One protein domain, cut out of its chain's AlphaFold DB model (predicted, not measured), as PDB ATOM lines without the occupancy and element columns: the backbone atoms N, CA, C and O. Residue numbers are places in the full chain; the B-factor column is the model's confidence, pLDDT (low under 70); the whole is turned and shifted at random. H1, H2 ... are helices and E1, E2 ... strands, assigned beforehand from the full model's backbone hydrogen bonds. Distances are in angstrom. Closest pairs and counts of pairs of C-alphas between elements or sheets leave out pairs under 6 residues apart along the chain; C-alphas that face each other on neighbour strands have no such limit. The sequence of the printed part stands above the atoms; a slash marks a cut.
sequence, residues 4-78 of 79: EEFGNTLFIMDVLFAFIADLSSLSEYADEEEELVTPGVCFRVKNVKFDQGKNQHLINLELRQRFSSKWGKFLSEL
ATOM      1  N   GLU A   4     182.637  80.876  59.303       89.00
ATOM      2  CA  GLU A   4     182.429  79.521  58.769       89.00
ATOM      3  C   GLU A   4     182.327  78.413  59.827       89.00
ATOM      4  O   GLU A   4     181.804  77.340  59.525       89.00
ATOM      5  N   GLU A   5     182.804  78.662  61.047       89.19
ATOM      6  CA  GLU A   5     182.782  77.714  62.167       89.19
ATOM      7  C   GLU A   5     181.447  77.749  62.931       89.19
ATOM      8  O   GLU A   5     181.204  76.904  63.797       89.19
ATOM      9  N   PHE A   6     180.570  78.713  62.627       85.94
ATOM     10  CA  PHE A   6     179.306  78.903  63.329       85.94
ATOM     11  C   PHE A   6     178.129  78.265  62.583       85.94
ATOM     12  O   PHE A   6     177.765  78.655  61.475       85.94
ATOM     13  N   GLY A   7     177.466  77.315  63.247       89.69
ATOM     14  CA  GLY A   7     176.207  76.732  62.785       89.69
ATOM     15  C   GLY A   7     176.306  75.972  61.456       89.69
ATOM     16  O   GLY A   7     177.377  75.605  60.984       89.69
ATOM     17  N   ASN A   8     175.150  75.708  60.848       95.19
ATOM     18  CA  ASN A   8     175.030  74.976  59.582       95.19
ATOM     19  C   ASN A   8     174.707  75.887  58.386       95.19
ATOM     20  O   ASN A   8     174.360  75.395  57.314       95.19
ATOM     21  N   THR A   9     174.783  77.206  58.564       96.38
ATOM     22  CA  THR A   9     174.470  78.188  57.524       96.38
ATOM     23  C   THR A   9     175.475  79.328  57.589       96.38
ATOM     24  O   THR A   9     175.606  79.965  58.628       96.38
ATOM     25  N   LEU A  10     176.139  79.603  56.471       96.69
ATOM     26  CA  LEU A  10     177.042  80.730  56.294       96.69
ATOM     27  C   LEU A  10     176.416  81.738  55.329       96.69
ATOM     28  O   LEU A  10     176.136  81.423  54.166       96.69
ATOM     29  N   PHE A  11     176.217  82.958  55.816       95.62
ATOM     30  CA  PHE A  11     175.827  84.093  54.991       95.62
ATOM     31  C   PHE A  11     177.078  84.788  54.465       95.62
ATOM     32  O   PHE A  11     177.935  85.202  55.237       95.62
ATOM     33  N   ILE A  12     177.171  84.919  53.147       95.06
ATOM     34  CA  ILE A  12     178.260  85.618  52.463       95.06
ATOM     35  C   ILE A  12     177.656  86.893  51.893       95.06
ATOM     36  O   ILE A  12     176.727  86.822  51.088       95.06
ATOM     37  N   MET A  13     178.121  88.048  52.357       93.12
ATOM     38  CA  MET A  13     177.465  89.331  52.115       93.12
ATOM     39  C   MET A  13     178.340  90.240  51.253       93.12
ATOM     40  O   MET A  13     179.380  90.708  51.698       93.12
ATOM     41  N   ASP A  14     177.881  90.530  50.038       91.19
ATOM     42  CA  ASP A  14     178.448  91.567  49.180       91.19
ATOM     43  C   ASP A  14     177.773  92.904  49.506       91.19
ATOM     44  O   ASP A  14     176.596  93.131  49.191       91.19
ATOM     45  N   VAL A  15     178.515  93.805  50.141       84.81
ATOM     46  CA  VAL A  15     178.028  95.136  50.515       84.81
ATOM     47  C   VAL A  15     178.217  96.089  49.340       84.81
ATOM     48  O   VAL A  15     179.339  96.462  49.013       84.81
ATOM     49  N   LEU A  16     177.124  96.502  48.689       80.00
ATOM     50  CA  LEU A  16     177.212  97.468  47.585       80.00
ATOM     51  C   LEU A  16     177.045  98.911  48.055       80.00
ATOM     52  O   LEU A  16     177.857  99.773  47.748       80.00
ATOM     53  N   PHE A  17     175.947  99.174  48.756       71.00
ATOM     54  CA  PHE A  17     175.580 100.496  49.257       71.00
ATOM     55  C   PHE A  17     174.801 100.299  50.548       71.00
ATOM     56  O   PHE A  17     173.579 100.350  50.513       71.00
ATOM     57  N   ALA A  18     175.459  99.995  51.659       69.94
ATOM     58  CA  ALA A  18     174.813  99.897  52.964       69.94
ATOM     59  C   ALA A  18     175.660 100.637  53.998       69.94
ATOM     60  O   ALA A  18     176.886 100.571  53.937       69.94
ATOM     61  N   PHE A  19     175.018 101.339  54.933       71.69
ATOM     62  CA  PHE A  19     175.724 101.862  56.096       71.69
ATOM     63  C   PHE A  19     176.127 100.703  57.000       71.69
ATOM     64  O   PHE A  19     175.273  99.932  57.462       71.69
ATOM     65  N   ILE A  20     177.430 100.622  57.230       79.00
ATOM     66  CA  ILE A  20     178.078  99.670  58.115       79.00
ATOM     67  C   ILE A  20     178.987 100.465  59.044       79.00
ATOM     68  O   ILE A  20     179.637 101.417  58.604       79.00
ATOM     69  N   ALA A  21     178.986 100.106  60.323       82.38
ATOM     70  CA  ALA A  21     179.896 100.665  61.309       82.38
ATOM     71  C   ALA A  21     180.890  99.592  61.760       82.38
ATOM     72  O   ALA A  21     180.478  98.489  62.118       82.38
ATOM     73  N   ASP A  22     182.173  99.940  61.756       83.06
ATOM     74  CA  ASP A  22     183.227  99.142  62.377       83.06
ATOM     75  C   ASP A  22     183.061  99.185  63.905       83.06
ATOM     76  O   ASP A  22     183.011 100.267  64.504       83.06
ATOM     77  N   LEU A  23     182.934  98.013  64.529       87.31
ATOM     78  CA  LEU A  23     182.781  97.867  65.977       87.31
ATOM     79  C   LEU A  23     184.086  97.529  66.702       87.31
ATOM     80  O   LEU A  23     184.063  97.404  67.925       87.31
ATOM     81  N   SER A  24     185.221  97.427  66.009       85.50
ATOM     82  CA  SER A  24     186.506  96.988  66.575       85.50
ATOM     83  C   SER A  24     186.909  97.725  67.859       85.50
ATOM     84  O   SER A  24     187.414  97.117  68.797       85.50
ATOM     85  N   SER A  25     186.640  99.031  67.938       87.69
ATOM     86  CA  SER A  25     186.971  99.867  69.105       87.69
ATOM     87  C   SER A  25     185.982  99.779  70.276       87.69
ATOM     88  O   SER A  25     186.284 100.269  71.364       87.69
ATOM     89  N   LEU A  26     184.803  99.192  70.058       88.38
ATOM     90  CA  LEU A  26     183.701  99.129  71.025       88.38
ATOM     91  C   LEU A  26     183.361  97.696  71.454       88.38
ATOM     92  O   LEU A  26     182.727  97.514  72.491       88.38
ATOM     93  N   SER A  27     183.742  96.698  70.657       87.12
ATOM     94  CA  SER A  27     183.416  95.298  70.896       87.12
ATOM     95  C   SER A  27     184.306  94.674  71.971       87.12
ATOM     96  O   SER A  27     185.511  94.915  72.040       87.12
ATOM     97  N   GLU A  28     183.712  93.796  72.780       89.50
ATOM     98  CA  GLU A  28     184.442  92.886  73.670       89.50
ATOM     99  C   GLU A  28     185.237  91.822  72.885       89.50
ATOM    100  O   GLU A  28     186.123  91.171  73.441       89.50
ATOM    101  N   TYR A  29     184.949  91.673  71.587       86.75
ATOM    102  CA  TYR A  29     185.524  90.692  70.671       86.75
ATOM    103  C   TYR A  29     186.177  91.379  69.463       86.75
ATOM    104  O   TYR A  29     185.901  91.044  68.315       86.75
ATOM    105  N   ALA A  30     187.068  92.344  69.710       82.00
ATOM    106  CA  ALA A  30     187.726  93.128  68.657       82.00
ATOM    107  C   ALA A  30     188.427  92.275  67.572       82.00
ATOM    108  O   ALA A  30     188.462  92.669  66.408       82.00
ATOM    109  N   ASP A  31     188.924  91.087  67.933       86.31
ATOM    110  CA  ASP A  31     189.575  90.144  67.011       86.31
ATOM    111  C   ASP A  31     188.598  89.434  66.049       86.31
ATOM    112  O   ASP A  31     189.026  88.674  65.179       86.31
ATOM    113  N   GLU A  32     187.285  89.612  66.217       86.19
ATOM    114  CA  GLU A  32     186.262  89.037  65.331       86.19
ATOM    115  C   GLU A  32     185.900  89.951  64.155       86.19
ATOM    116  O   GLU A  32     185.093  89.549  63.320       86.19
ATOM    117  N   GLU A  33     186.535  91.129  64.061       84.50
ATOM    118  CA  GLU A  33     186.360  92.088  62.957       84.50
ATOM    119  C   GLU A  33     184.872  92.413  62.718       84.50
ATOM    120  O   GLU A  33     184.368  92.398  61.595       84.50
ATOM    121  N   GLU A  34     184.135  92.648  63.809       84.69
ATOM    122  CA  GLU A  34     182.686  92.815  63.763       84.69
ATOM    123  C   GLU A  34     182.260  94.098  63.039       84.69
ATOM    124  O   GLU A  34     182.678  95.214  63.359       84.69
ATOM    125  N   GLU A  35     181.318  93.931  62.117       87.94
ATOM    126  CA  GLU A  35     180.680  95.013  61.381       87.94
ATOM    127  C   GLU A  35     179.182  95.069  61.701       87.94
ATOM    128  O   GLU A  35     178.443  94.094  61.534       87.94
ATOM    129  N   LEU A  36     178.696  96.238  62.130       87.12
ATOM    130  CA  LEU A  36     177.277  96.444  62.399       87.12
ATOM    131  C   LEU A  36     176.541  96.863  61.129       87.12
ATOM    132  O   LEU A  36     176.657  98.002  60.669       87.12
ATOM    133  N   VAL A  37     175.707  95.969  60.603       86.69
ATOM    134  CA  VAL A  37     174.784  96.294  59.511       86.69
ATOM    135  C   VAL A  37     173.608  97.096  60.062       86.69
ATOM    136  O   VAL A  37     172.865  96.629  60.928       86.69
ATOM    137  N   THR A  38     173.413  98.310  59.543       82.62
ATOM    138  CA  THR A  38     172.320  99.175  60.001       82.62
ATOM    139  C   THR A  38     170.937  98.546  59.772       82.62
ATOM    140  O   THR A  38     170.700  97.884  58.752       82.62
ATOM    141  N   PRO A  39     169.969  98.771  60.685       79.88
ATOM    142  CA  PRO A  39     168.585  98.386  60.444       79.88
ATOM    143  C   PRO A  39     168.079  98.960  59.115       79.88
ATOM    144  O   PRO A  39     168.520 100.007  58.657       79.88
ATOM    145  N   GLY A  40     167.133  98.282  58.465       79.75
ATOM    146  CA  GLY A  40     166.540  98.762  57.211       79.75
ATOM    147  C   GLY A  40     167.381  98.546  55.951       79.75
ATOM    148  O   GLY A  40     166.887  98.830  54.858       79.75
ATOM    149  N   VAL A  41     168.590  97.990  56.055       85.31
ATOM    150  CA  VAL A  41     169.283  97.403  54.902       85.31
ATOM    151  C   VAL A  41     168.438  96.253  54.346       85.31
ATOM    152  O   VAL A  41     167.948  95.392  55.076       85.31
ATOM    153  N   CYS A  42     168.220  96.261  53.034       88.31
ATOM    154  CA  CYS A  42     167.608  95.155  52.315       88.31
ATOM    155  C   CYS A  42     168.694  94.315  51.651       88.31
ATOM    156  O   CYS A  42     169.761  94.812  51.294       88.31
ATOM    157  N   PHE A  43     168.392  93.044  51.426       91.00
ATOM    158  CA  PHE A  43     169.289  92.143  50.723       91.00
ATOM    159  C   PHE A  43     168.566  91.430  49.587       91.00
ATOM    160  O   PHE A  43     167.360  91.177  49.634       91.00
ATOM    161  N   ARG A  44     169.331  91.087  48.557       93.44
ATOM    162  CA  ARG A  44     168.913  90.186  47.488       93.44
ATOM    163  C   ARG A  44     169.692  88.888  47.610       93.44
ATOM    164  O   ARG A  44     170.917  88.913  47.595       93.44
ATOM    165  N   VAL A  45     168.987  87.763  47.661       96.19
ATOM    166  CA  VAL A  45     169.622  86.444  47.567       96.19
ATOM    167  C   VAL A  45     170.147  86.262  46.146       96.19
ATOM    168  O   VAL A  45     169.380  86.293  45.184       96.19
ATOM    169  N   LYS A  46     171.462  86.113  46.009       97.25
ATOM    170  CA  LYS A  46     172.143  85.925  44.722       97.25
ATOM    171  C   LYS A  46     172.225  84.452  44.364       97.25
ATOM    172  O   LYS A  46     172.014  84.089  43.213       97.25
ATOM    173  N   ASN A  47     172.555  83.616  45.345       96.44
ATOM    174  CA  ASN A  47     172.685  82.179  45.166       96.44
ATOM    175  C   ASN A  47     172.605  81.453  46.511       96.44
ATOM    176  O   ASN A  47     173.092  81.967  47.518       96.44
ATOM    177  N   VAL A  48     172.069  80.236  46.494       97.50
ATOM    178  CA  VAL A  48     172.067  79.308  47.622       97.50
ATOM    179  C   VAL A  48     172.752  78.026  47.171       97.50
ATOM    180  O   VAL A  48     172.332  77.395  46.203       97.50
ATOM    181  N   LYS A  49     173.814  77.642  47.873       97.75
ATOM    182  CA  LYS A  49     174.535  76.387  47.651       97.75
ATOM    183  C   LYS A  49     174.541  75.569  48.930       97.75
ATOM    184  O   LYS A  49     174.395  76.108  50.022       97.75
ATOM    185  N   PHE A  50     174.737  74.271  48.786       97.62
ATOM    186  CA  PHE A  50     175.003  73.392  49.911       97.62
ATOM    187  C   PHE A  50     176.399  72.799  49.747       97.62
ATOM    188  O   PHE A  50     176.690  72.177  48.725       97.62
ATOM    189  N   ASP A  51     177.261  73.037  50.729       95.00
ATOM    190  CA  ASP A  51     178.571  72.409  50.830       95.00
ATOM    191  C   ASP A  51     178.410  71.083  51.576       95.00
ATOM    192  O   ASP A  51     178.203  71.053  52.790       95.00
ATOM    193  N   GLN A  52     178.491  69.977  50.834       94.81
ATOM    194  CA  GLN A  52     178.394  68.636  51.410       94.81
ATOM    195  C   GLN A  52     179.579  68.298  52.319       94.81
ATOM    196  O   GLN A  52     179.395  67.580  53.296       94.81
ATOM    197  N   GLY A  53     180.777  68.812  52.024       94.25
ATOM    198  CA  GLY A  53     181.974  68.543  52.821       94.25
ATOM    199  C   GLY A  53     181.896  69.186  54.201       94.25
ATOM    200  O   GLY A  53     182.341  68.598  55.183       94.25
ATOM    201  N   LYS A  54     181.273  70.364  54.282       91.94
ATOM    202  CA  LYS A  54     181.039  71.084  55.542       91.94
ATOM    203  C   LYS A  54     179.657  70.845  56.150       91.94
ATOM    204  O   LYS A  54     179.399  71.325  57.248       91.94
ATOM    205  N   ASN A  55     178.773  70.123  55.456       94.69
ATOM    206  CA  ASN A  55     177.358  69.979  55.813       94.69
ATOM    207  C   ASN A  55     176.698  71.345  56.112       94.69
ATOM    208  O   ASN A  55     176.028  71.525  57.131       94.69
ATOM    209  N   GLN A  56     176.944  72.330  55.240       96.62
ATOM    210  CA  GLN A  56     176.632  73.740  55.489       96.62
ATOM    211  C   GLN A  56     175.934  74.386  54.285       96.62
ATOM    212  O   GLN A  56     176.332  74.198  53.134       96.62
ATOM    213  N   HIS A  57     174.904  75.193  54.538       97.56
ATOM    214  CA  HIS A  57     174.287  76.046  53.525       97.56
ATOM    215  C   HIS A  57     175.095  77.330  53.336       97.56
ATOM    216  O   HIS A  57     175.343  78.052  54.293       97.56
ATOM    217  N   LEU A  58     175.460  77.645  52.096       97.50
ATOM    218  CA  LEU A  58     176.127  78.889  51.721       97.50
ATOM    219  C   LEU A  58     175.117  79.801  51.021       97.50
ATOM    220  O   LEU A  58     174.655  79.493  49.917       97.50
ATOM    221  N   ILE A  59     174.770  80.920  51.651       97.69
ATOM    222  CA  ILE A  59     173.769  81.865  51.150       97.69
ATOM    223  C   ILE A  59     174.473  83.170  50.791       97.69
ATOM    224  O   ILE A  59     174.910  83.911  51.665       97.69
ATOM    225  N   ASN A  60     174.566  83.455  49.493       97.38
ATOM    226  CA  ASN A  60     175.186  84.678  48.991       97.38
ATOM    227  C   ASN A  60     174.133  85.784  48.913       97.38
ATOM    228  O   ASN A  60     173.111  85.628  48.230       97.38
ATOM    229  N   LEU A  61     174.388  86.892  49.594       95.50
ATOM    230  CA  LEU A  61     173.505  88.037  49.735       95.50
ATOM    231  C   LEU A  61     174.175  89.274  49.149       95.50
ATOM    232  O   LEU A  61     175.343  89.528  49.394       95.50
ATOM    233  N   GLU A  62     173.417  90.075  48.413       94.19
ATOM    234  CA  GLU A  62     173.841  91.413  47.999       94.19
ATOM    235  C   GLU A  62     173.068  92.448  48.818       94.19
ATOM    236  O   GLU A  62     171.836  92.494  48.729       94.19
ATOM    237  N   LEU A  63     173.772  93.261  49.607       91.44
ATOM    238  CA  LEU A  63     173.190  94.225  50.544       91.44
ATOM    239  C   LEU A  63     173.083  95.620  49.918       91.44
ATOM    240  O   LEU A  63     174.017  96.128  49.287       91.44
ATOM    241  N   ARG A  64     171.924  96.255  50.119       86.19
ATOM    242  CA  ARG A  64     171.621  97.621  49.682       86.19
ATOM    243  C   ARG A  64     170.752  98.348  50.708       86.19
ATOM    244  O   ARG A  64     169.773  97.805  51.216       86.19
ATOM    245  N   GLN A  65     171.053  99.615  50.946       79.25
ATOM    246  CA  GLN A  65     170.275 100.530  51.760       79.25
ATOM    247  C   GLN A  65     168.875 100.639  51.171       79.25
ATOM    248  O   GLN A  65     168.700 100.949  49.987       79.25
ATOM    249  N   ARG A  66     167.854 100.452  52.003       71.50
ATOM    250  CA  ARG A  66     166.511 100.858  51.616       71.50
ATOM    251  C   ARG A  66     166.365 102.356  51.842       71.50
ATOM    252  O   ARG A  66     166.077 102.799  52.950       71.50
ATOM    253  N   PHE A  67     166.469 103.135  50.774       67.00
ATOM    254  CA  PHE A  67     166.040 104.531  50.799       67.00
ATOM    255  C   PHE A  67     164.507 104.579  50.829       67.00
ATOM    256  O   PHE A  67     163.844 104.601  49.795       67.00
ATOM    257  N   SER A  68     163.918 104.512  52.023       61.41
ATOM    258  CA  SER A  68     162.493 104.805  52.213       61.41
ATOM    259  C   SER A  68     162.334 106.214  52.773       61.41
ATOM    260  O   SER A  68     163.124 106.620  53.621       61.41
ATOM    261  N   SER A  69     161.277 106.931  52.387       56.81
ATOM    262  CA  SER A  69     160.969 108.277  52.902       56.81
ATOM    263  C   SER A  69     160.812 108.355  54.431       56.81
ATOM    264  O   SER A  69     160.889 109.441  54.993       56.81
ATOM    265  N   LYS A  70     160.642 107.221  55.127       58.38
ATOM    266  CA  LYS A  70     160.626 107.156  56.598       58.38
ATOM    267  C   LYS A  70     162.016 107.236  57.242       58.38
ATOM    268  O   LYS A  70     162.108 107.663  58.384       58.38
ATOM    269  N   TRP A  71     163.083 106.872  56.527       56.31
ATOM    270  CA  TRP A  71     164.456 106.926  57.050       56.31
ATOM    271  C   TRP A  71     164.984 108.358  57.174       56.31
ATOM    272  O   TRP A  71     165.744 108.642  58.092       56.31
ATOM    273  N   GLY A  72     164.508 109.276  56.323       56.84
ATOM    274  CA  GLY A  72     164.813 110.703  56.459       56.84
ATOM    275  C   GLY A  72     164.320 111.299  57.782       56.84
ATOM    276  O   GLY A  72     164.990 112.164  58.326       56.84
ATOM    277  N   LYS A  73     163.208 110.789  58.338       52.97
ATOM    278  CA  LYS A  73     162.717 111.208  59.662       52.97
ATOM    279  C   LYS A  73     163.581 110.693  60.813       52.97
ATOM    280  O   LYS A  73     163.854 111.444  61.735       52.97
ATOM    281  N   PHE A  74     164.025 109.438  60.742       55.62
ATOM    282  CA  PHE A  74     164.875 108.850  61.782       55.62
ATOM    283  C   PHE A  74     166.234 109.560  61.882       55.62
ATOM    284  O   PHE A  74     166.725 109.791  62.978       55.62
ATOM    285  N   LEU A  75     166.816 109.954  60.745       53.53
ATOM    286  CA  LEU A  75     168.063 110.724  60.728       53.53
ATOM    287  C   LEU A  75     167.867 112.172  61.205       53.53
ATOM    288  O   LEU A  75     168.710 112.666  61.937       53.53
ATOM    289  N   SER A  76     166.742 112.824  60.875       55.94
ATOM    290  CA  SER A  76     166.444 114.183  61.363       55.94
ATOM    291  C   SER A  76     166.126 114.271  62.860       55.94
ATOM    292  O   SER A  76     166.058 115.367  63.398       55.94
ATOM    293  N   GLU A  77     165.850 113.143  63.517       53.59
ATOM    294  CA  GLU A  77     165.592 113.069  64.965       53.59
ATOM    295  C   GLU A  77     166.870 112.774  65.777       53.59
ATOM    296  O   GLU A  77     166.830 112.798  67.006       53.59
ATOM    297  N   LEU A  78     167.986 112.475  65.102       50.81
ATOM    298  CA  LEU A  78     169.299 112.219  65.706       50.81
ATOM    299  C   LEU A  78     170.269 113.415  65.584       50.81
ATOM    300  O   LEU A  78     171.358 113.348  66.155       50.81
TER     301      LEU A  78
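Overview. This is residues 4 to 78 of the 79 residues of the protein "Hypothetical protein" of Rotaria socialis (UniProt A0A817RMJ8). A long, twisted ribbon of three strands, E1, E5 and E4 with E5 in the middle, makes the main body. At the end of the ribbon where E1 ends and E4 begins, a small hairpin of E2 and E3 with a long loop turns off sideways, and beyond that same end the tail with the short helix H1 sticks out, standing free from residue 72 to 78. The printed part has 75 residues, with five named strands and then one named helix in the order E1 E2 E3 E4 E5 H1; the sheet E1 E5 E4 is mixed, E2 and E3 are antiparallel, and the class is mostly strand. The whole is loose, with a radius of gyration of the C-alphas of 15.4 A, and only just flat, spanning 49 by 31 by 17 A.

Arrangement. E1, residues 9 to 17, is an edge strand, and its parallel neighbour is the inner strand E5, residues 56 to 65, at 20 degrees. N 10 and O 57 are 2.8 A apart and N 61 and O 12 also 2.8 A, both within hydrogen-bond range. A tight link leads from E1 to E2, residues 20 to 22, which is apart from E1. E2 forms an antiparallel hairpin with E3, residues 35 to 37, at 157 degrees, with N 36 and O 21 2.9 A apart, within hydrogen-bond range. E3 and the other edge strand E4, residues 41 to 51, meet only through their link. E4 bends by 62 degrees at residue 46. E4 and E5 form an antiparallel hairpin at 162 degrees, with N 42 and O 64 and N 51 and O 56 each 2.8 A apart, within hydrogen-bond range. H1, residues 71 to 76, is not on the sheet and is apart from E1, E2, E3 and E4; in H1 every O i to N i+4 pair is within hydrogen-bond range.

Along the chain. E1 begins at C-alpha 9 (174.470, 78.188, 57.524) and is 23.8 A long. E2 and E3 have three residues each. E4, the longest strand by residues, is 27.0 A long from Val 41 to Asp 51, and E5 is 27.8 A long, ending at C-alpha 65 (170.275, 100.530, 51.760). H1 ends at C-alpha 76 (166.444, 114.183, 61.363).

Size, cuts and confidence. The two C-alphas farthest apart are those of Gly 53 and Glu 77, at 49.0 A. The printed part has no cut. The link from E2 to E3, residues 23 to 34, is long; the other links are tight. The mean pLDDT of the printed part is 83.7; residue 18 and residues 67 to 78 are under 70, and the mean of H1 is 55.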